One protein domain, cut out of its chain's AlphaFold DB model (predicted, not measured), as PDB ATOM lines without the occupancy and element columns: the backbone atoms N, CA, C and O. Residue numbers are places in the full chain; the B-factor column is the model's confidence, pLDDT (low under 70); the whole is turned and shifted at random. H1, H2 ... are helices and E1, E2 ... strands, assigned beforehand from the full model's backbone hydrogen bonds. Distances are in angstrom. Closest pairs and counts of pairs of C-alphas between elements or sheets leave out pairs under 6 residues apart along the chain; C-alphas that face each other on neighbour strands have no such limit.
ATOM      1  N   GLY A  23      44.951  76.352 111.102       68.00
ATOM      2  CA  GLY A  23      45.336  77.556 110.354       68.00
ATOM      3  C   GLY A  23      46.698  77.503 109.644       68.00
ATOM      4  O   GLY A  23      47.260  78.570 109.383       68.00
ATOM      5  N   GLY A  24      47.246  76.307 109.375       86.94
ATOM      6  CA  GLY A  24      48.572  76.093 108.766       86.94
ATOM      7  C   GLY A  24      48.547  75.527 107.336       86.94
ATOM      8  O   GLY A  24      47.503  75.128 106.830       86.94
ATOM      9  N   ILE A  25      49.714  75.473 106.678       93.25
ATOM     10  CA  ILE A  25      49.874  74.823 105.363       93.25
ATOM     11  C   ILE A  25      50.008  73.310 105.554       93.25
ATOM     12  O   ILE A  25      50.845  72.852 106.332       93.25
ATOM     13  N   THR A  26      49.245  72.533 104.789       92.94
ATOM     14  CA  THR A  26      49.267  71.062 104.811       92.94
ATOM     15  C   THR A  26      49.424  70.492 103.400       92.94
ATOM     16  O   THR A  26      49.419  71.224 102.409       92.94
ATOM     17  N   THR A  27      49.514  69.164 103.270       91.69
ATOM     18  CA  THR A  27      49.481  68.507 101.950       91.69
ATOM     19  C   THR A  27      48.132  68.668 101.240       91.69
ATOM     20  O   THR A  27      48.038  68.407 100.042       91.69
ATOM     21  N   GLN A  28      47.088  69.116 101.948       94.00
ATOM     22  CA  GLN A  28      45.748  69.355 101.405       94.00
ATOM     23  C   GLN A  28      45.534  70.802 100.956       94.00
ATOM     24  O   GLN A  28      44.502  71.092 100.364       94.00
ATOM     25  N   THR A  29      46.470  71.713 101.217       95.88
ATOM     26  CA  THR A  29      46.315  73.117 100.827       95.88
ATOM     27  C   THR A  29      46.367  73.263  99.307       95.88
ATOM     28  O   THR A  29      47.314  72.806  98.678       95.88
ATOM     29  N   LEU A  30      45.352  73.907  98.729       97.44
ATOM     30  CA  LEU A  30      45.231  74.229  97.305       97.44
ATOM     31  C   LEU A  30      45.901  75.560  96.975       97.44
ATOM     32  O   LEU A  30      46.679  75.655  96.023       97.44
ATOM     33  N   TYR A  31      45.601  76.594  97.768       98.19
ATOM     34  CA  TYR A  31      46.187  77.920  97.605       98.19
ATOM     35  C   TYR A  31      46.174  78.766  98.885       98.19
ATOM     36  O   TYR A  31      45.366  78.545  99.791       98.19
ATOM     37  N   LEU A  32      47.062  79.767  98.921       97.06
ATOM     38  CA  LEU A  32      47.040  80.883  99.873       97.06
ATOM     39  C   LEU A  32      46.830  82.195  99.130       97.06
ATOM     40  O   LEU A  32      47.456  82.419  98.094       97.06
ATOM     41  N   GLU A  33      46.049  83.096  99.710       95.12
ATOM     42  CA  GLU A  33      45.944  84.478  99.245       95.12
ATOM     43  C   GLU A  33      45.912  85.454 100.422       95.12
ATOM     44  O   GLU A  33      45.453  85.121 101.520       95.12
ATOM     45  N   LYS A  34      46.435  86.663 100.205       92.81
ATOM     46  CA  LYS A  34      46.349  87.737 101.193       92.81
ATOM     47  C   LYS A  34      44.886  88.146 101.368       92.81
ATOM     48  O   LYS A  34      44.116  88.159 100.411       92.81
ATOM     49  N   VAL A  35      44.508  88.490 102.596       88.94
ATOM     50  CA  VAL A  35      43.168  89.001 102.911       88.94
ATOM     51  C   VAL A  35      43.290  90.427 103.416       88.94
ATOM     52  O   VAL A  35      44.205  90.750 104.171       88.94
ATOM     53  N   ASN A  36      42.353  91.275 103.002       81.50
ATOM     54  CA  ASN A  36      42.172  92.598 103.579       81.50
ATOM     55  C   ASN A  36      41.163  92.512 104.738       81.50
ATOM     56  O   ASN A  36      39.982  92.797 104.554       81.50
ATOM     57  N   HIS A  37      41.605  92.021 105.901       77.50
ATOM     58  CA  HIS A  37      40.783  91.892 107.109       77.50
ATOM     59  C   HIS A  37      41.574  92.363 108.346       77.50
ATOM     60  O   HIS A  37      42.773  92.087 108.413       77.50
ATOM     61  N   PRO A  38      40.941  93.022 109.341       73.12
ATOM     62  CA  PRO A  38      41.636  93.552 110.521       73.12
ATOM     63  C   PRO A  38      42.461  92.510 111.288       73.12
ATOM     64  O   PRO A  38      43.614  92.757 111.630       73.12
ATOM     65  N   ASP A  39      41.884  91.327 111.510       77.25
ATOM     66  CA  ASP A  39      42.497  90.276 112.335       77.25
ATOM     67  C   ASP A  39      43.143  89.131 111.542       77.25
ATOM     68  O   ASP A  39      43.824  88.287 112.125       77.25
ATOM     69  N   HIS A  40      42.913  89.063 110.228       79.25
ATOM     70  CA  HIS A  40      43.297  87.919 109.402       79.25
ATOM     71  C   HIS A  40      44.105  88.379 108.197       79.25
ATOM     72  O   HIS A  40      43.649  89.192 107.399       79.25
ATOM     73  N   LEU A  41      45.306  87.823 108.054       86.62
ATOM     74  CA  LEU A  41      46.264  88.241 107.031       86.62
ATOM     75  C   LEU A  41      46.281  87.305 105.827       86.62
ATOM     76  O   LEU A  41      46.742  87.686 104.748       86.62
ATOM     77  N   THR A  42      45.861  86.051 105.992       93.19
ATOM     78  CA  THR A  42      45.970  85.039 104.938       93.19
ATOM     79  C   THR A  42      44.787  84.090 104.963       93.19
ATOM     80  O   THR A  42      44.426  83.549 106.007       93.19
ATOM     81  N   LYS A  43      44.203  83.883 103.787       94.31
ATOM     82  CA  LYS A  43      43.188  82.873 103.528       94.31
ATOM     83  C   LYS A  43      43.877  81.627 102.999       94.31
ATOM     84  O   LYS A  43      44.723  81.713 102.110       94.31
ATOM     85  N   ILE A  44      43.486  80.489 103.547       95.56
ATOM     86  CA  ILE A  44      43.991  79.163 103.218       95.56
ATOM     87  C   ILE A  44      42.815  78.365 102.683       95.56
ATOM     88  O   ILE A  44      41.793  78.236 103.357       95.56
ATOM     89  N   LYS A  45      42.946  77.829 101.475       96.25
ATOM     90  CA  LYS A  45      41.948  76.917 100.932       96.25
ATOM     91  C   LYS A  45      42.498  75.502 100.899       96.25
ATOM     92  O   LYS A  45      43.539  75.273 100.288       96.25
ATOM     93  N   ASN A  46      41.800  74.568 101.543       94.56
ATOM     94  CA  ASN A  46      42.154  73.152 101.577       94.56
ATOM     95  C   ASN A  46      41.212  72.322 100.694       94.56
ATOM     96  O   ASN A  46      40.040  72.653 100.534       94.56
ATOM     97  N   ALA A  47      41.725  71.217 100.153       91.44
ATOM     98  CA  ALA A  47      41.017  70.348  99.218       91.44
ATOM     99  C   ALA A  47      39.817  69.620  99.845       91.44
ATOM    100  O   ALA A  47      38.833  69.362  99.155       91.44
ATOM    101  N   ASN A  48      39.913  69.301 101.141       88.81
ATOM    102  CA  ASN A  48      38.933  68.494 101.877       88.81
ATOM    103  C   ASN A  48      37.920  69.342 102.661       88.81
ATOM    104  O   ASN A  48      37.123  68.797 103.421       88.81
ATOM    105  N   GLU A  49      37.968  70.665 102.515       87.62
ATOM    106  CA  GLU A  49      37.120  71.605 103.243       87.62
ATOM    107  C   GLU A  49      36.317  72.427 102.240       87.62
ATOM    108  O   GLU A  49      36.864  72.938 101.263       87.62
ATOM    109  N   ASN A  50      35.013  72.590 102.473       86.44
ATOM    110  CA  ASN A  50      34.171  73.422 101.608       86.44
ATOM    111  C   ASN A  50      34.463  74.913 101.803       86.44
ATOM    112  O   ASN A  50      34.489  75.679 100.840       86.44
ATOM    113  N   GLU A  51      34.757  75.317 103.033       89.19
ATOM    114  CA  GLU A  51      35.065  76.699 103.381       89.19
ATOM    115  C   GLU A  51      36.573  76.937 103.437       89.19
ATOM    116  O   GLU A  51      37.372  76.004 103.481       89.19
ATOM    117  N   ALA A  52      36.966  78.205 103.354       90.88
ATOM    118  CA  ALA A  52      38.355  78.594 103.519       90.88
ATOM    119  C   ALA A  52      38.635  78.939 104.981       90.88
ATOM    120  O   ALA A  52      37.793  79.504 105.677       90.88
ATOM    121  N   VAL A  53      39.855  78.659 105.409       90.31
ATOM    122  CA  VAL A  53      40.356  78.974 106.740       90.31
ATOM    123  C   VAL A  53      41.057  80.329 106.713       90.31
ATOM    124  O   VAL A  53      41.807  80.636 105.784       90.31
ATOM    125  N   PHE A  54      40.858  81.139 107.753       90.12
ATOM    126  CA  PHE A  54      41.461  82.465 107.872       90.12
ATOM    127  C   PHE A  54      42.491  82.497 108.999       90.12
ATOM    128  O   PHE A  54      42.170  82.351 110.176       90.12
ATOM    129  N   SER A  55      43.752  82.719 108.638       89.69
ATOM    130  CA  SER A  55      44.866  82.765 109.580       89.69
ATOM    131  C   SER A  55      45.213  84.197 109.970       89.69
ATOM    132  O   SER A  55      45.199  85.113 109.143       89.69
ATOM    133  N   LYS A  56      45.573  84.389 111.243       90.12
ATOM    134  CA  LYS A  56      46.158  85.647 111.740       90.12
ATOM    135  C   LYS A  56      47.617  85.820 111.301       90.12
ATOM    136  O   LYS A  56      48.164  86.914 111.373       90.12
ATOM    137  N   ASN A  57      48.263  84.740 110.860       91.44
ATOM    138  CA  ASN A  57      49.643  84.761 110.393       91.44
ATOM    139  C   ASN A  57      49.717  85.201 108.925       91.44
ATOM    140  O   ASN A  57      48.832  84.899 108.125       91.44
ATOM    141  N   SER A  58      50.807  85.878 108.560       92.81
ATOM    142  CA  SER A  58      51.096  86.194 107.161       92.81
ATOM    143  C   SER A  58      51.467  84.935 106.377       92.81
ATOM    144  O   SER A  58      52.044  83.998 106.935       92.81
ATOM    145  N   TRP A  59      51.240  84.950 105.060       94.19
ATOM    146  CA  TRP A  59      51.659  83.867 104.166       94.19
ATOM    147  C   TRP A  59      53.140  83.517 104.353       94.19
ATOM    148  O   TRP A  59      53.500  82.348 104.300       94.19
ATOM    149  N   LYS A  60      54.000  84.514 104.619       94.75
ATOM    150  CA  LYS A  60      55.440  84.307 104.808       94.75
ATOM    151  C   LYS A  60      55.727  83.524 106.085       94.75
ATOM    152  O   LYS A  60      56.541  82.607 106.047       94.75
ATOM    153  N   LYS A  61      55.043  83.856 107.184       94.81
ATOM    154  CA  LYS A  61      55.158  83.121 108.449       94.81
ATOM    155  C   LYS A  61      54.650  81.688 108.292       94.81
ATOM    156  O   LYS A  61      55.363  80.767 108.662       94.81
ATOM    157  N   LEU A  62      53.492  81.500 107.657       95.50
ATOM    158  CA  LEU A  62      52.934  80.171 107.384       95.50
ATOM    159  C   LEU A  62      53.864  79.316 106.510       95.50
ATOM    160  O   LEU A  62      54.087  78.141 106.791       95.50
ATOM    161  N   MET A  63      54.431  79.913 105.459       96.38
ATOM    162  CA  MET A  63      55.375  79.249 104.560       96.38
ATOM    163  C   MET A  63      56.664  78.855 105.284       96.38
ATOM    164  O   MET A  63      57.168  77.752 105.076       96.38
ATOM    165  N   ASP A  64      57.200  79.737 106.131       96.94
ATOM    166  CA  ASP A  64      58.403  79.461 106.916       96.94
ATOM    167  C   ASP A  64      58.157  78.368 107.962       96.94
ATOM    168  O   ASP A  64      58.930  77.417 108.026       96.94
ATOM    169  N   GLU A  65      57.038  78.421 108.693       95.50
ATOM    170  CA  GLU A  65      56.617  77.375 109.634       95.50
ATOM    171  C   GLU A  65      56.506  76.006 108.946       95.50
ATOM    172  O   GLU A  65      57.062  75.019 109.431       95.50
ATOM    173  N   ALA A  66      55.865  75.945 107.774       95.19
ATOM    174  CA  ALA A  66      55.730  74.710 107.005       95.19
ATOM    175  C   ALA A  66      57.081  74.169 106.508       95.19
ATOM    176  O   ALA A  66      57.341  72.964 106.572       95.19
ATOM    177  N   CYS A  67      57.979  75.054 106.067       95.81
ATOM    178  CA  CYS A  67      59.338  74.663 105.714       95.81
ATOM    179  C   CYS A  67      60.097  74.125 106.941       95.81
ATOM    180  O   CYS A  67      60.822  73.132 106.812       95.81
ATOM    181  N   ILE A  68      59.951  74.770 108.109       95.50
ATOM    182  CA  ILE A  68      60.652  74.408 109.353       95.50
ATOM    183  C   ILE A  68      60.216  73.020 109.809       95.50
ATOM    184  O   ILE A  68      61.061  72.209 110.188       95.50
ATOM    185  N   ILE A  69      58.918  72.720 109.714       91.12
ATOM    186  CA  ILE A  69      58.360  71.394 110.008       91.12
ATOM    187  C   ILE A  69      59.035  70.307 109.158       91.12
ATOM    188  O   ILE A  69      59.343  69.235 109.678       91.12
ATOM    189  N   SER A  70      59.330  70.595 107.889       89.62
ATOM    190  CA  SER A  70      60.066  69.695 106.990       89.62
ATOM    191  C   SER A  70      61.580  69.964 106.951       89.62
ATOM    192  O   SER A  70      62.261  69.605 105.994       89.62
ATOM    193  N   GLY A  71      62.132  70.594 107.994       92.75
ATOM    194  CA  GLY A  71      63.573  70.625 108.262       92.75
ATOM    195  C   GLY A  71      64.387  71.729 107.579       92.75
ATOM    196  O   GLY A  71      65.602  71.593 107.468       92.75
ATOM    197  N   SER A  72      63.781  72.827 107.111       96.31
ATOM    198  CA  SER A  72      64.526  73.980 106.559       96.31
ATOM    199  C   SER A  72      63.752  75.288 106.732       96.31
ATOM    200  O   SER A  72      62.557  75.267 106.918       96.31
ATOM    201  N   THR A  73      64.367  76.458 106.594       97.88
ATOM    202  CA  THR A  73      63.606  77.726 106.529       97.88
ATOM    203  C   THR A  73      63.111  78.015 105.111       97.88
ATOM    204  O   THR A  73      63.674  77.490 104.140       97.88
ATOM    205  N   TYR A  74      62.112  78.892 104.969       97.38
ATOM    206  CA  TYR A  74      61.656  79.420 103.676       97.38
ATOM    207  C   TYR A  74      62.817  80.041 102.891       97.38
ATOM    208  O   TYR A  74      63.043  79.701 101.728       97.38
ATOM    209  N   GLU A  75      63.612  80.905 103.534       97.56
ATOM    210  CA  GLU A  75      64.745  81.563 102.870       97.56
ATOM    211  C   GLU A  75      65.845  80.564 102.485       97.56
ATOM    212  O   GLU A  75      66.485  80.726 101.445       97.56
ATOM    213  N   GLY A  76      66.052  79.509 103.281       97.69
ATOM    214  CA  GLY A  76      66.975  78.424 102.945       97.69
ATOM    215  C   GLY A  76      66.580  77.732 101.640       97.69
ATOM    216  O   GLY A  76      67.399  77.615 100.724       97.69
ATOM    217  N   ARG A  77      65.299  77.366 101.505       96.94
ATOM    218  CA  ARG A  77      64.765  76.736 100.287       96.94
ATOM    219  C   ARG A  77      64.796  77.678  99.101       96.94
ATOM    220  O   ARG A  77      65.274  77.299  98.035       96.94
ATOM    221  N   ARG A  78      64.373  78.927  99.296       97.38
ATOM    222  CA  ARG A  78      64.427  79.962  98.262       97.38
ATOM    223  C   ARG A  78      65.845  80.112  97.703       97.38
ATOM    224  O   ARG A  78      66.028  80.023  96.491       97.38
ATOM    225  N   LYS A  79      66.859  80.253  98.566       97.44
ATOM    226  CA  LYS A  79      68.271  80.340  98.148       97.44
ATOM    227  C   LYS A  79      68.739  79.077  97.420       97.44
ATOM    228  O   LYS A  79      69.453  79.188  96.424       97.44
ATOM    229  N   ALA A  80      68.339  77.891  97.880       96.38
ATOM    230  CA  ALA A  80      68.688  76.630  97.227       96.38
ATOM    231  C   ALA A  80      68.118  76.541  95.800       96.38
ATOM    232  O   ALA A  80      68.855  76.206  94.868       96.38
ATOM    233  N   ILE A  81      66.848  76.909  95.597       97.06
ATOM    234  CA  ILE A  81      66.219  76.931  94.267       97.06
ATOM    235  C   ILE A  81      66.887  77.958  93.355       97.06
ATOM    236  O   ILE A  81      67.205  77.640  92.208       97.06
ATOM    237  N   GLN A  82      67.158  79.163  93.857       96.25
ATOM    238  CA  GLN A  82      67.835  80.207  93.085       96.25
ATOM    239  C   GLN A  82      69.220  79.764  92.608       96.25
ATOM    240  O   GLN A  82      69.550  79.971  91.444       96.25
ATOM    241  N   LYS A  83      70.008  79.102  93.463       96.19
ATOM    242  CA  LYS A  83      71.330  78.580  93.084       96.19
ATOM    243  C   LYS A  83      71.253  77.396  92.119       96.19
ATOM    244  O   LYS A  83      72.068  77.307  91.211       96.19
ATOM    245  N   THR A  84      70.286  76.500  92.308       94.81
ATOM    246  CA  THR A  84      70.209  75.244  91.541       94.81
ATOM    247  C   THR A  84      69.591  75.444  90.158       94.81
ATOM    248  O   THR A  84      70.062  74.870  89.184       94.81
ATOM    249  N   PHE A  85      68.539  76.259  90.062       93.75
ATOM    250  CA  PHE A  85      67.741  76.423  88.842       93.75
ATOM    251  C   PHE A  85      67.865  77.805  88.199       93.75
ATOM    252  O   PHE A  85      67.296  78.028  87.133       93.75
ATOM    253  N   GLN A  86      68.565  78.747  88.842       91.56
ATOM    254  CA  GLN A  86      68.691  80.139  88.388       91.56
ATOM    255  C   GLN A  86      67.333  80.873  88.303       91.56
ATOM    256  O   GLN A  86      67.162  81.853  87.578       91.56
ATOM    257  N   TYR A  87      66.338  80.428  89.080       89.12
ATOM    258  CA  TYR A  87      65.008  81.045  89.176       89.12
ATOM    259  C   TYR A  87      64.994  82.158  90.231       89.12
ATOM    260  O   TYR A  87      64.461  81.991  91.328       89.12
ATOM    261  N   ILE A  88      65.613  83.295  89.903       85.88
ATOM    262  CA  ILE A  88      65.833  84.410  90.845       85.88
ATOM    263  C   ILE A  88      64.517  85.095  91.240       85.88
ATOM    264  O   ILE A  88      64.270  85.346  92.419       85.88
ATOM    265  N   GLN A  89      63.660  85.369  90.258       87.56
ATOM    266  CA  GLN A  89      62.365  86.015  90.462       87.56
ATOM    267  C   GLN A  89      61.248  84.981  90.594       87.56
ATOM    268  O   GLN A  89      61.254  83.978  89.872       87.56
ATOM    269  N   ARG A  90      60.258  85.278  91.451       91.69
ATOM    270  CA  ARG A  90      59.064  84.434  91.655       91.69
ATOM    271  C   ARG A  90      59.450  82.979  91.943       91.69
ATOM    272  O   ARG A  90      58.929  82.044  91.348       91.69
ATOM    273  N   THR A  91      60.456  82.810  92.798       95.31
ATOM    274  CA  THR A  91      61.037  81.508  93.119       95.31
ATOM    275  C   THR A  91      59.973  80.589  93.719       95.31
ATOM    276  O   THR A  91      59.385  80.921  94.747       95.31
ATOM    277  N   VAL A  92      59.746  79.436  93.087       97.19
ATOM    278  CA  VAL A  92      58.899  78.366  93.635       97.19
ATOM    279  C   VAL A  92      59.555  77.756  94.871       97.19
ATOM    280  O   VAL A  92      60.783  77.700  94.958       97.19
ATOM    281  N   ILE A  93      58.754  77.286  95.821       97.88
ATOM    282  CA  ILE A  93      59.241  76.796  97.112       97.88
ATOM    283  C   ILE A  93      58.778  75.355  97.299       97.88
ATOM    284  O   ILE A  93      57.578  75.131  97.436       97.88
ATOM    285  N   PRO A  94      59.675  74.354  97.321       96.75
ATOM    286  CA  PRO A  94      59.271  73.010  97.711       96.75
ATOM    287  C   PRO A  94      58.948  73.047  99.207       96.75
ATOM    288  O   PRO A  94      59.863  73.221  99.993       96.75
ATOM    289  N   VAL A  95      57.684  72.965  99.619       96.06
ATOM    290  CA  VAL A  95      57.260  73.108 101.028       96.06
ATOM    291  C   VAL A  95      57.339  71.776 101.766       96.06
ATOM    292  O   VAL A  95      57.918  71.726 102.842       96.06
ATOM    293  N   PHE A  96      56.872  70.689 101.149       93.75
ATOM    294  CA  PHE A  96      57.080  69.311 101.624       93.75
ATOM    295  C   PHE A  96      57.664  68.473 100.469       93.75
ATOM    296  O   PHE A  96      56.911  67.797  99.762       93.75
ATOM    297  N   PRO A  97      58.979  68.588 100.181       92.00
ATOM    298  CA  PRO A  97      59.640  67.924  99.059       92.00
ATOM    299  C   PRO A  97      59.438  66.408  99.057       92.00
ATOM    300  O   PRO A  97      59.194  65.825  98.006       92.00
ATOM    301  N   GLU A  98      59.450  65.790 100.235       88.19
ATOM    302  CA  GLU A  98      59.173  64.372 100.467       88.19
ATOM    303  C   GLU A  98      57.778  63.933  99.990       88.19
ATOM    304  O   GLU A  98      57.553  62.757  99.718       88.19
ATOM    305  N   HIS A  99      56.855  64.886  99.851       87.38
ATOM    306  CA  HIS A  99      55.481  64.689  99.390       87.38
ATOM    307  C   HIS A  99      55.205  65.362  98.038       87.38
ATOM    308  O   HIS A  99      54.062  65.390  97.590       87.38
ATOM    309  N   GLY A 100      56.225  65.933  97.387       88.81
ATOM    310  CA  GLY A 100      56.064  66.662  96.126       88.81
ATOM    311  C   GLY A 100      55.269  67.957  96.234       88.81
ATOM    312  O   GLY A 100      54.828  68.491  95.218       88.81
ATOM    313  N   VAL A 101      55.107  68.491  97.445       94.12
ATOM    314  CA  VAL A 101      54.358  69.727  97.670       94.12
ATOM    315  C   VAL A 101      55.243  70.918  97.333       94.12
ATOM    316  O   VAL A 101      56.193  71.220  98.059       94.12
ATOM    317  N   VAL A 102      54.922  71.613  96.242       97.81
ATOM    318  CA  VAL A 102      55.640  72.810  95.782       97.81
ATOM    319  C   VAL A 102      54.678  73.989  95.697       97.81
ATOM    320  O   VAL A 102      53.684  73.929  94.979       97.81
ATOM    321  N   ALA A 103      54.987  75.066  96.414       98.25
ATOM    322  CA  ALA A 103      54.249  76.319  96.357       98.25
ATOM    323  C   ALA A 103      54.770  77.207  95.216       98.25
ATOM    324  O   ALA A 103      55.979  77.405  95.047       98.25
ATOM    325  N   VAL A 104      53.841  77.758  94.441       98.12
ATOM    326  CA  VAL A 104      54.080  78.476  93.188       98.12
ATOM    327  C   VAL A 104      53.450  79.862  93.273       98.12
ATOM    328  O   VAL A 104      52.232  79.957  93.414       98.12
ATOM    329  N   PRO A 105      54.236  80.947  93.182       97.88
ATOM    330  CA  PRO A 105      53.691  82.294  93.268       97.88
ATOM    331  C   PRO A 105      53.163  82.779  91.903       97.88
ATOM    332  O   PRO A 105      53.872  82.769  90.884       97.88
ATOM    333  N   THR A 106      51.915  83.248  91.868       97.62
ATOM    334  CA  THR A 106      51.290  83.809  90.653       97.62
ATOM    335  C   THR A 106      51.808  85.201  90.303       97.62
ATOM    336  O   THR A 106      51.840  85.557  89.129       97.62
ATOM    337  N   HIS A 107      52.320  85.940  91.285       96.69
ATOM    338  CA  HIS A 107      52.952  87.246  91.123       96.69
ATOM    339  C   HIS A 107      54.270  87.299  91.908       96.69
ATOM    340  O   HIS A 107      54.824  86.269  92.290       96.69
ATOM    341  N   SER A 108      54.846  88.490  92.090       93.94
ATOM    342  CA  SER A 108      55.905  88.660  93.092       93.94
ATOM    343  C   SER A 108      55.326  88.388  94.487       93.94
ATOM    344  O   SER A 108      54.217  88.848  94.735       93.94
ATOM    345  N   PRO A 109      56.036  87.721  95.414       91.88
ATOM    346  CA  PRO A 109      55.522  87.463  96.763       91.88
ATOM    347  C   PRO A 109      55.078  88.710  97.546       91.88
ATOM    348  O   PRO A 109      54.234  88.605  98.431       91.88
ATOM    349  N   ASP A 110      55.636  89.875  97.210       88.88
ATOM    350  CA  ASP A 110      55.302  91.164  97.828       88.88
ATOM    351  C   ASP A 110      54.113  91.878  97.149       88.88
ATOM    352  O   ASP A 110      53.712  92.952  97.584       88.88
ATOM    353  N   ASN A 111      53.557  91.313  96.071       93.19
ATOM    354  CA  ASN A 111      52.372  91.837  95.390       93.19
ATOM    355  C   ASN A 111      51.094  91.369  96.115       93.19
ATOM    356  O   ASN A 111      50.975  90.195  96.462       93.19
ATOM    357  N   ASP A 112      50.127  92.269  96.298       90.12
ATOM    358  CA  ASP A 112      48.851  91.972  96.957       90.12
ATOM    359  C   ASP A 112      47.967  90.977  96.183       90.12
ATOM    360  O   ASP A 112      47.226  90.216  96.799       90.12
ATOM    361  N   GLU A 113      48.093  90.914  94.854       94.06
ATOM    362  CA  GLU A 113      47.432  89.921  93.993       94.06
ATOM    363  C   GLU A 113      48.186  88.582  93.931       94.06
ATOM    364  O   GLU A 113      47.845  87.684  93.149       94.06
ATOM    365  N   ASN A 114      49.265  88.423  94.703       96.94
ATOM    366  CA  ASN A 114      49.986  87.165  94.733       96.94
ATOM    367  C   ASN A 114      49.168  86.078  95.428       96.94
ATOM    368  O   ASN A 114      48.806  86.173  96.601       96.94
ATOM    369  N   ILE A 115      48.987  84.988  94.696       97.81
ATOM    370  CA  ILE A 115      48.417  83.745  95.184       97.81
ATOM    371  C   ILE A 115      49.546  82.721  95.181       97.81
ATOM    372  O   ILE A 115      50.280  82.581  94.202       97.81
ATOM    373  N   TRP A 116      49.698  81.998  96.284       98.25
ATOM    374  CA  TRP A 116      50.567  80.828  96.332       98.25
ATOM    375  C   TRP A 116      49.736  79.600  95.993       98.25
ATOM    376  O   TRP A 116      48.939  79.165  96.815       98.25
ATOM    377  N   LEU A 117      49.914  79.051  94.795       98.50
ATOM    378  CA  LEU A 117      49.276  77.810  94.358       98.50
ATOM    379  C   LEU A 117      50.114  76.605  94.778       98.50
ATOM    380  O   LEU A 117      51.339  76.643  94.679       98.50
ATOM    381  N   PHE A 118      49.474  75.516  95.180       97.81
ATOM    382  CA  PHE A 118      50.165  74.264  95.475       97.81
ATOM    383  C   PHE A 118      50.108  73.341  94.265       97.81
ATOM    384  O   PHE A 118      49.063  72.797  93.915       97.81
ATOM    385  N   PHE A 119      51.263  73.202  93.614       97.31
ATOM    386  CA  PHE A 119      51.423  72.592  92.295       97.31
ATOM    387  C   PHE A 119      50.798  71.200  92.182       97.31
ATOM    388  O   PHE A 119      50.159  70.904  91.180       97.31
ATOM    389  N   HIS A 120      50.943  70.357  93.207       95.00
ATOM    390  CA  HIS A 120      50.489  68.965  93.175       95.00
ATOM    391  C   HIS A 120      48.963  68.804  93.142       95.00
ATOM    392  O   HIS A 120      48.488  67.717  92.828       95.00
ATOM    393  N   HIS A 121      48.204  69.865  93.435       97.12
ATOM    394  CA  HIS A 121      46.745  69.887  93.289       97.12
ATOM    395  C   HIS A 121      46.272  70.540  91.991       97.12
ATOM    396  O   HIS A 121      45.086  70.462  91.681       97.12
ATOM    397  N   VAL A 122      47.149  71.209  91.238       97.81
ATOM    398  CA  VAL A 122      46.768  71.856  89.977       97.81
ATOM    399  C   VAL A 122      46.553  70.774  88.923       97.81
ATOM    400  O   VAL A 122      47.493  70.095  88.520       97.81
ATOM    401  N   LEU A 123      45.306  70.621  88.478       97.69
ATOM    402  CA  LEU A 123      44.927  69.660  87.446       97.69
ATOM    403  C   LEU A 123      45.077  70.263  86.050       97.69
ATOM    404  O   LEU A 123      45.604  69.616  85.151       97.69
ATOM    405  N   ASN A 124      44.589  71.489  85.864       97.62
ATOM    406  CA  ASN A 124      44.659  72.187  84.586       97.62
ATOM    407  C   ASN A 124      44.608  73.709  84.777       97.62
ATOM    408  O   ASN A 124      44.145  74.202  85.806       97.62
ATOM    409  N   ILE A 125      45.039  74.446  83.757       98.19
ATOM    410  CA  ILE A 125      44.832  75.889  83.637       98.19
ATOM    411  C   ILE A 125      44.154  76.188  82.300       98.19
ATOM    412  O   ILE A 125      44.503  75.610  81.274       98.19
ATOM    413  N   ILE A 126      43.164  77.074  82.315       97.94
ATOM    414  CA  ILE A 126      42.415  77.488  81.126       97.94
ATOM    415  C   ILE A 126      42.551  79.000  80.979       97.94
ATOM    416  O   ILE A 126      42.342  79.736  81.943       97.94
ATOM    417  N   GLU A 127      42.906  79.465  79.785       97.94
ATOM    418  CA  GLU A 127      42.876  80.890  79.460       97.94
ATOM    419  C   GLU A 127      41.423  81.368  79.360       97.94
ATOM    420  O   GLU A 127      40.619  80.788  78.630       97.94
ATOM    421  N   ILE A 128      41.077  82.407  80.121       96.94
ATOM    422  CA  ILE A 128      39.757  83.050  80.068       96.94
ATOM    423  C   ILE A 128      39.824  84.283  79.165       96.94
ATOM    424  O   ILE A 128      38.944  84.504  78.336       96.94
ATOM    425  N   ASP A 129      40.884  85.072  79.326       95.12
ATOM    426  CA  ASP A 129      41.246  86.195  78.473       95.12
ATOM    427  C   ASP A 129      42.766  86.424  78.542       95.12
ATOM    428  O   ASP A 129      43.464  85.790  79.335       95.12
ATOM    429  N   LYS A 130      43.276  87.380  77.758       92.62
ATOM    430  CA  LYS A 130      44.714  87.680  77.643       92.62
ATOM    431  C   LYS A 130      45.428  87.887  78.991       92.62
ATOM    432  O   LYS A 130      46.635  87.666  79.090       92.62
ATOM    433  N   ASN A 131      44.715  88.355  80.014       94.94
ATOM    434  CA  ASN A 131      45.272  88.699  81.318       94.94
ATOM    435  C   ASN A 131      44.654  87.888  82.464       94.94
ATOM    436  O   ASN A 131      44.917  88.213  83.624       94.94
ATOM    437  N   SER A 132      43.834  86.869  82.187       97.12
ATOM    438  CA  SER A 132      43.257  86.046  83.243       97.12
ATOM    439  C   SER A 132      43.090  84.580  82.867       97.12
ATOM    440  O   SER A 132      42.782  84.202  81.737       97.12
ATOM    441  N   VAL A 133      43.270  83.737  83.878       98.31
ATOM    442  CA  VAL A 133      43.195  82.280  83.778       98.31
ATOM    443  C   VAL A 133      42.279  81.720  84.853       98.31
ATOM    444  O   VAL A 133      42.148  82.291  85.938       98.31
ATOM    445  N   GLU A 134      41.680  80.569  84.576       98.50
ATOM    446  CA  GLU A 134      41.020  79.722  85.563       98.50
ATOM    447  C   GLU A 134      41.905  78.509  85.858       98.50
ATOM    448  O   GLU A 134      42.216  77.710  84.975       98.50
ATOM    449  N   VAL A 135      42.321  78.378  87.116       98.62
ATOM    450  CA  VAL A 135      43.013  77.197  87.630       98.62
ATOM    451  C   VAL A 135      41.967  76.196  88.093       98.62
ATOM    452  O   VAL A 135      41.115  76.536  88.913       98.62
ATOM    453  N   ILE A 136      42.053  74.968  87.590       98.50
ATOM    454  CA  ILE A 136      41.220  73.839  88.000       98.50
ATOM    455  C   ILE A 136      42.067  72.931  88.886       98.50
ATOM    456  O   ILE A 136      43.136  72.471  88.474       98.50
ATOM    457  N   PHE A 137      41.589  72.661  90.095       98.19
ATOM    458  CA  PHE A 137      42.233  71.759  91.040       98.19
ATOM    459  C   PHE A 137      41.711  70.324  90.899       98.19
ATOM    460  O   PHE A 137      40.627  70.080  90.370       98.19
ATOM    461  N   SER A 138      42.471  69.351  91.402       95.44
ATOM    462  CA  SER A 138      42.140  67.921  91.330       95.44
ATOM    463  C   SER A 138      40.851  67.534  92.061       95.44
ATOM    464  O   SER A 138      40.276  66.492  91.759       95.44
ATOM    465  N   ASN A 139      40.383  68.354  93.005       93.75
ATOM    466  CA  ASN A 139      39.089  68.181  93.673       93.75
ATOM    467  C   ASN A 139      37.917  68.834  92.907       93.75
ATOM    468  O   ASN A 139      36.799  68.856  93.412       93.75
ATOM    469  N   GLY A 140      38.162  69.385  91.713       95.88
ATOM    470  CA  GLY A 140      37.168  70.085  90.899       95.88
ATOM    471  C   GLY A 140      36.963  71.556  91.269       95.88
ATOM    472  O   GLY A 140      36.206  72.245  90.583       95.88
ATOM    473  N   GLU A 141      37.632  72.065  92.309       96.94
ATOM    474  CA  GLU A 141      37.582  73.486  92.641       96.94
ATOM    475  C   GLU A 141      38.222  74.338  91.543       96.94
ATOM    476  O   GLU A 141      39.167  73.925  90.867       96.94
ATOM    477  N   LYS A 142      37.704  75.556  91.381       97.81
ATOM    478  CA  LYS A 142      38.149  76.514  90.377       97.81
ATOM    479  C   LYS A 142      38.556  77.827  91.022       97.81
ATOM    480  O   LYS A 142      37.868  78.328  91.910       97.81
ATOM    481  N   LYS A 143      39.647  78.420  90.540       97.81
ATOM    482  CA  LYS A 143      40.111  79.740  90.973       97.81
ATOM    483  C   LYS A 143      40.509  80.587  89.773       97.81
ATOM    484  O   LYS A 143      41.448  80.247  89.059       97.81
ATOM    485  N   ARG A 144      39.833  81.724  89.590       97.88
ATOM    486  CA  ARG A 144      40.239  82.743  88.616       97.88
ATOM    487  C   ARG A 144      41.398  83.581  89.160       97.88
ATOM    488  O   ARG A 144      41.381  83.956  90.334       97.88
ATOM    489  N   ILE A 145      42.386  83.859  88.313       97.69
ATOM    490  CA  ILE A 145      43.609  84.594  88.652       97.69
ATOM    491  C   ILE A 145      43.936  85.574  87.523       97.69
ATOM    492  O   ILE A 145      43.917  85.195  86.354       97.69
ATOM    493  N   ASN A 146      44.273  86.814  87.877       97.19
ATOM    494  CA  ASN A 146      44.650  87.867  86.933       97.19
ATOM    495  C   ASN A 146      46.120  87.727  86.520       97.19
ATOM    496  O   ASN A 146      46.994  88.441  86.997       97.19
ATOM    497  N   VAL A 147      46.417  86.745  85.680       96.94
ATOM    498  CA  VAL A 147      47.740  86.539  85.091       96.94
ATOM    499  C   VAL A 147      47.566  85.956  83.691       96.94
ATOM    500  O   VAL A 147      46.583  85.261  83.445       96.94
ATOM    501  N   SER A 148      48.502  86.213  82.773       97.50
ATOM    502  CA  SER A 148      48.470  85.557  81.459       97.50
ATOM    503  C   SER A 148      48.719  84.052  81.587       97.50
ATOM    504  O   SER A 148      49.439  83.600  82.491       97.50
ATOM    505  N   TYR A 149      48.167  83.288  80.644       98.06
ATOM    506  CA  TYR A 149      48.357  81.842  80.560       98.06
ATOM    507  C   TYR A 149      49.840  81.461  80.539       98.06
ATOM    508  O   TYR A 149      50.290  80.670  81.364       98.06
ATOM    509  N   GLU A 150      50.638  82.101  79.684       97.19
ATOM    510  CA  GLU A 150      52.054  81.776  79.494       97.19
ATOM    511  C   GLU A 150      52.888  82.068  80.744       97.19
ATOM    512  O   GLU A 150      53.850  81.359  81.055       97.19
ATOM    513  N   SER A 151      52.538  83.129  81.478       96.19
ATOM    514  CA  SER A 151      53.218  83.495  82.720       96.19
ATOM    515  C   SER A 151      52.976  82.449  83.804       96.19
ATOM    516  O   SER A 151      53.926  82.071  84.501       96.19
ATOM    517  N   LEU A 152      51.735  81.972  83.948       97.75
ATOM    518  CA  LEU A 152      51.406  80.948  84.936       97.75
ATOM    519  C   LEU A 152      51.940  79.572  84.531       97.75
ATOM    520  O   LEU A 152      52.593  78.927  85.353       97.75
ATOM    521  N   ASP A 153      51.745  79.164  83.277       97.69
ATOM    522  CA  ASP A 153      52.249  77.900  82.736       97.69
ATOM    523  C   ASP A 153      53.759  77.772  82.963       97.69
ATOM    524  O   ASP A 153      54.241  76.812  83.566       97.69
ATOM    525  N   LYS A 154      54.522  78.828  82.656       96.62
ATOM    526  CA  LYS A 154      55.964  78.869  82.916       96.62
ATOM    527  C   LYS A 154      56.317  78.657  84.390       96.62
ATOM    528  O   LYS A 154      57.342  78.034  84.677       96.62
ATOM    529  N   GLN A 155      55.531  79.174  85.338       96.88
ATOM    530  CA  GLN A 155      55.776  78.905  86.761       96.88
ATOM    531  C   GLN A 155      55.435  77.464  87.146       96.88
ATOM    532  O   GLN A 155      56.193  76.857  87.902       96.88
ATOM    533  N   LEU A 156      54.356  76.897  86.605       97.62
ATOM    534  CA  LEU A 156      53.994  75.496  86.830       97.62
ATOM    535  C   LEU A 156      55.049  74.549  86.236       97.62
ATOM    536  O   LEU A 156      55.467  73.606  86.901       97.62
ATOM    537  N   MET A 157      55.603  74.854  85.060       97.06
ATOM    538  CA  MET A 157      56.730  74.110  84.486       97.06
ATOM    539  C   MET A 157      57.978  74.157  85.381       97.06
ATOM    540  O   MET A 157      58.681  73.156  85.540       97.06
ATOM    541  N   ARG A 158      58.281  75.316  85.985       96.31
ATOM    542  CA  ARG A 158      59.380  75.439  86.962       96.31
ATOM    543  C   ARG A 158      59.108  74.596  88.202       96.31
ATOM    544  O   ARG A 158      60.015  73.916  88.675       96.31
ATOM    545  N   ALA A 159      57.875  74.624  88.697       96.81
ATOM    546  CA  ALA A 159      57.439  73.825  89.832       96.81
ATOM    547  C   ALA A 159      57.571  72.325  89.554       96.81
ATOM    548  O   ALA A 159      58.152  71.628  90.378       96.81
ATOM    549  N   ALA A 160      57.169  71.851  88.372       95.88
ATOM    550  CA  ALA A 160      57.339  70.462  87.951       95.88
ATOM    551  C   ALA A 160      58.815  70.028  87.967       95.88
ATOM    552  O   ALA A 160      59.157  68.971  88.494       95.88
ATOM    553  N   ARG A 161      59.721  70.868  87.446       95.75
ATOM    554  CA  ARG A 161      61.173  70.600  87.468       95.75
ATOM    555  C   ARG A 161      61.735  70.540  88.886       95.75
ATOM    556  O   ARG A 161      62.581  69.698  89.171       95.75
ATOM    557  N   VAL A 162      61.277  71.434  89.762       95.56
ATOM    558  CA  VAL A 162      61.667  71.444  91.177       95.56
ATOM    559  C   VAL A 162      61.121  70.211  91.890       95.56
ATOM    560  O   VAL A 162      61.897  69.522  92.542       95.56
ATOM    561  N   ALA A 163      59.839  69.883  91.714       93.50
ATOM    562  CA  ALA A 163      59.226  68.682  92.267       93.50
ATOM    563  C   ALA A 163      60.045  67.448  91.876       93.50
ATOM    564  O   ALA A 163      60.613  66.817  92.754       93.50
ATOM    565  N   ASN A 164      60.260  67.216  90.577       92.38
ATOM    566  CA  ASN A 164      61.030  66.076  90.065       92.38
ATOM    567  C   ASN A 164      62.474  65.993  90.587       92.38
ATOM    568  O   ASN A 164      63.066  64.918  90.588       92.38
ATOM    569  N   ARG A 165      63.081  67.117  90.990       92.50
ATOM    570  CA  ARG A 165      64.455  67.146  91.513       92.50
ATOM    571  C   ARG A 165      64.545  66.740  92.979       92.50
ATOM    572  O   ARG A 165      65.579  66.196  93.372       92.50
ATOM    573  N   PHE A 166      63.538  67.094  93.775       87.69
ATOM    574  CA  PHE A 166      63.571  66.958  95.235       87.69
ATOM    575  C   PHE A 166      62.607  65.907  95.778       87.69
ATOM    576  O   PHE A 166      62.754  65.523  96.936       87.69
ATOM    577  N   THR A 167      61.651  65.431  94.980       84.06
ATOM    578  CA  THR A 167      60.836  64.288  95.370       84.06
ATOM    579  C   THR A 167      61.700  63.034  95.368       84.06
ATOM    580  O   THR A 167      62.369  62.743  94.371       84.06
TER     581      THR A 167
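AT A GLANCE: This is residues 23 to 167 of the 184 residues of an uncharacterized protein of Lottiidibacillus patelloidae (UniProt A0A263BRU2). What does the domain look like? A six-strand sheet, strongly twisted and curled, runs through the middle with H1 in its curl on one face and the long helix H3 on the other. H2 packs on its E4 edge, and a small three-strand sheet, E7 E8 E9, packs on residues 149 to 156 of H3. What is it made of? The printed part has 145 residues, with nine named strands and three named helices in the order E1 E2 E3 H1 H2 E4 E5 E6 E7 E8 E9 H3; the large sheet runs E3 E2 E1 E6 E5 E4, the small one E7 E8 E9, both antiparallel, and the class is mixed. How large is it? It is compact and rounded, with a radius of gyration of the C-alphas of 14.1 A and spans of 35 by 34 by 27 A.

IN THESE COORDINATES: Where are the strands of the large sheet? E3 is residues 53 to 55 (6.5 A from first to last C-alpha), E2 42 to 46 (12.9 A) and E1 29 to 34 (14.6 A), with C-alpha 29 at (46.315, 73.117, 100.827). E6 is residues 115 to 118 (9.6 A), E5 101 to 105 (13.3 A) and E4 93 to 96 (9.0 A). Where is the small sheet? E7 is residues 122 to 129 (19.2 A), E8 132 to 137 (16.3 A) and E9 142 to 145 (9.9 A). Where are the helices? H1 is residues 59 to 69 (15.3 A), H2 74 to 85 (16.3 A) and H3 149 to 166 (25.9 A), ending with C-alpha 166 at (63.571, 66.958, 95.235).

HOW THE PARTS SIT: How is the large sheet paired? E6 and E1 are antiparallel at 169 degrees, with N 32 and O 116 at 2.9 A, within hydrogen-bond range. E1 and E2 form a hairpin, with N 43 and O 33 at 2.9 A, as do E4 and E5, with N 103 and O 93 at 2.8 A. Pairing is staggered on E5, residues 101 to 103 with E4 and 103 to 105 with E6, and from edge to edge the way across the sheet turns by 87 degrees. Which helices are on it? H3 is on one face at a height of 8.9 A, over E5 and E4, and H1 on the opposite face at 6.0 A, making three layers, helices on both faces of a sheet. The closest C-alphas of H3 and E5 are those of Val 102 and Ala 159, 6.3 A apart, and those of H1 and E4 are Cys 67 and Val 95, 5.4 A. H2 only grazes the sheet, with residues 74 to 81, and touches H1 with residues 74 to 77 alone, about perpendicular at 84 degrees, closest at the C-alphas of Asp 64 and Tyr 74, 4.6 A. How does the small sheet stand? E7, E8 and E9 form a meander, each strand the antiparallel neighbour of the one before, as do E1 E2 E3 and E4 E5 E6; N 134 and O 126 are 2.8 A apart, and N 135 and O 143 2.8 A. H3 is on this sheet too, along the strands, at 4 degrees to E7 on the local plane. Are the helix backbones complete? In H1, H2 and H3 every O i to N i+4 pair is within hydrogen-bond range.

THE WHOLE: How far does it reach? The two C-alphas farthest apart are those of Gly 71 and Asp 129, 40.4 A. Is the printed part whole? It has no cut from 23 to 167, and no link is long. Where is confidence low? The mean pLDDT of the printed part is 93.9, and residue 23 alone is under 70.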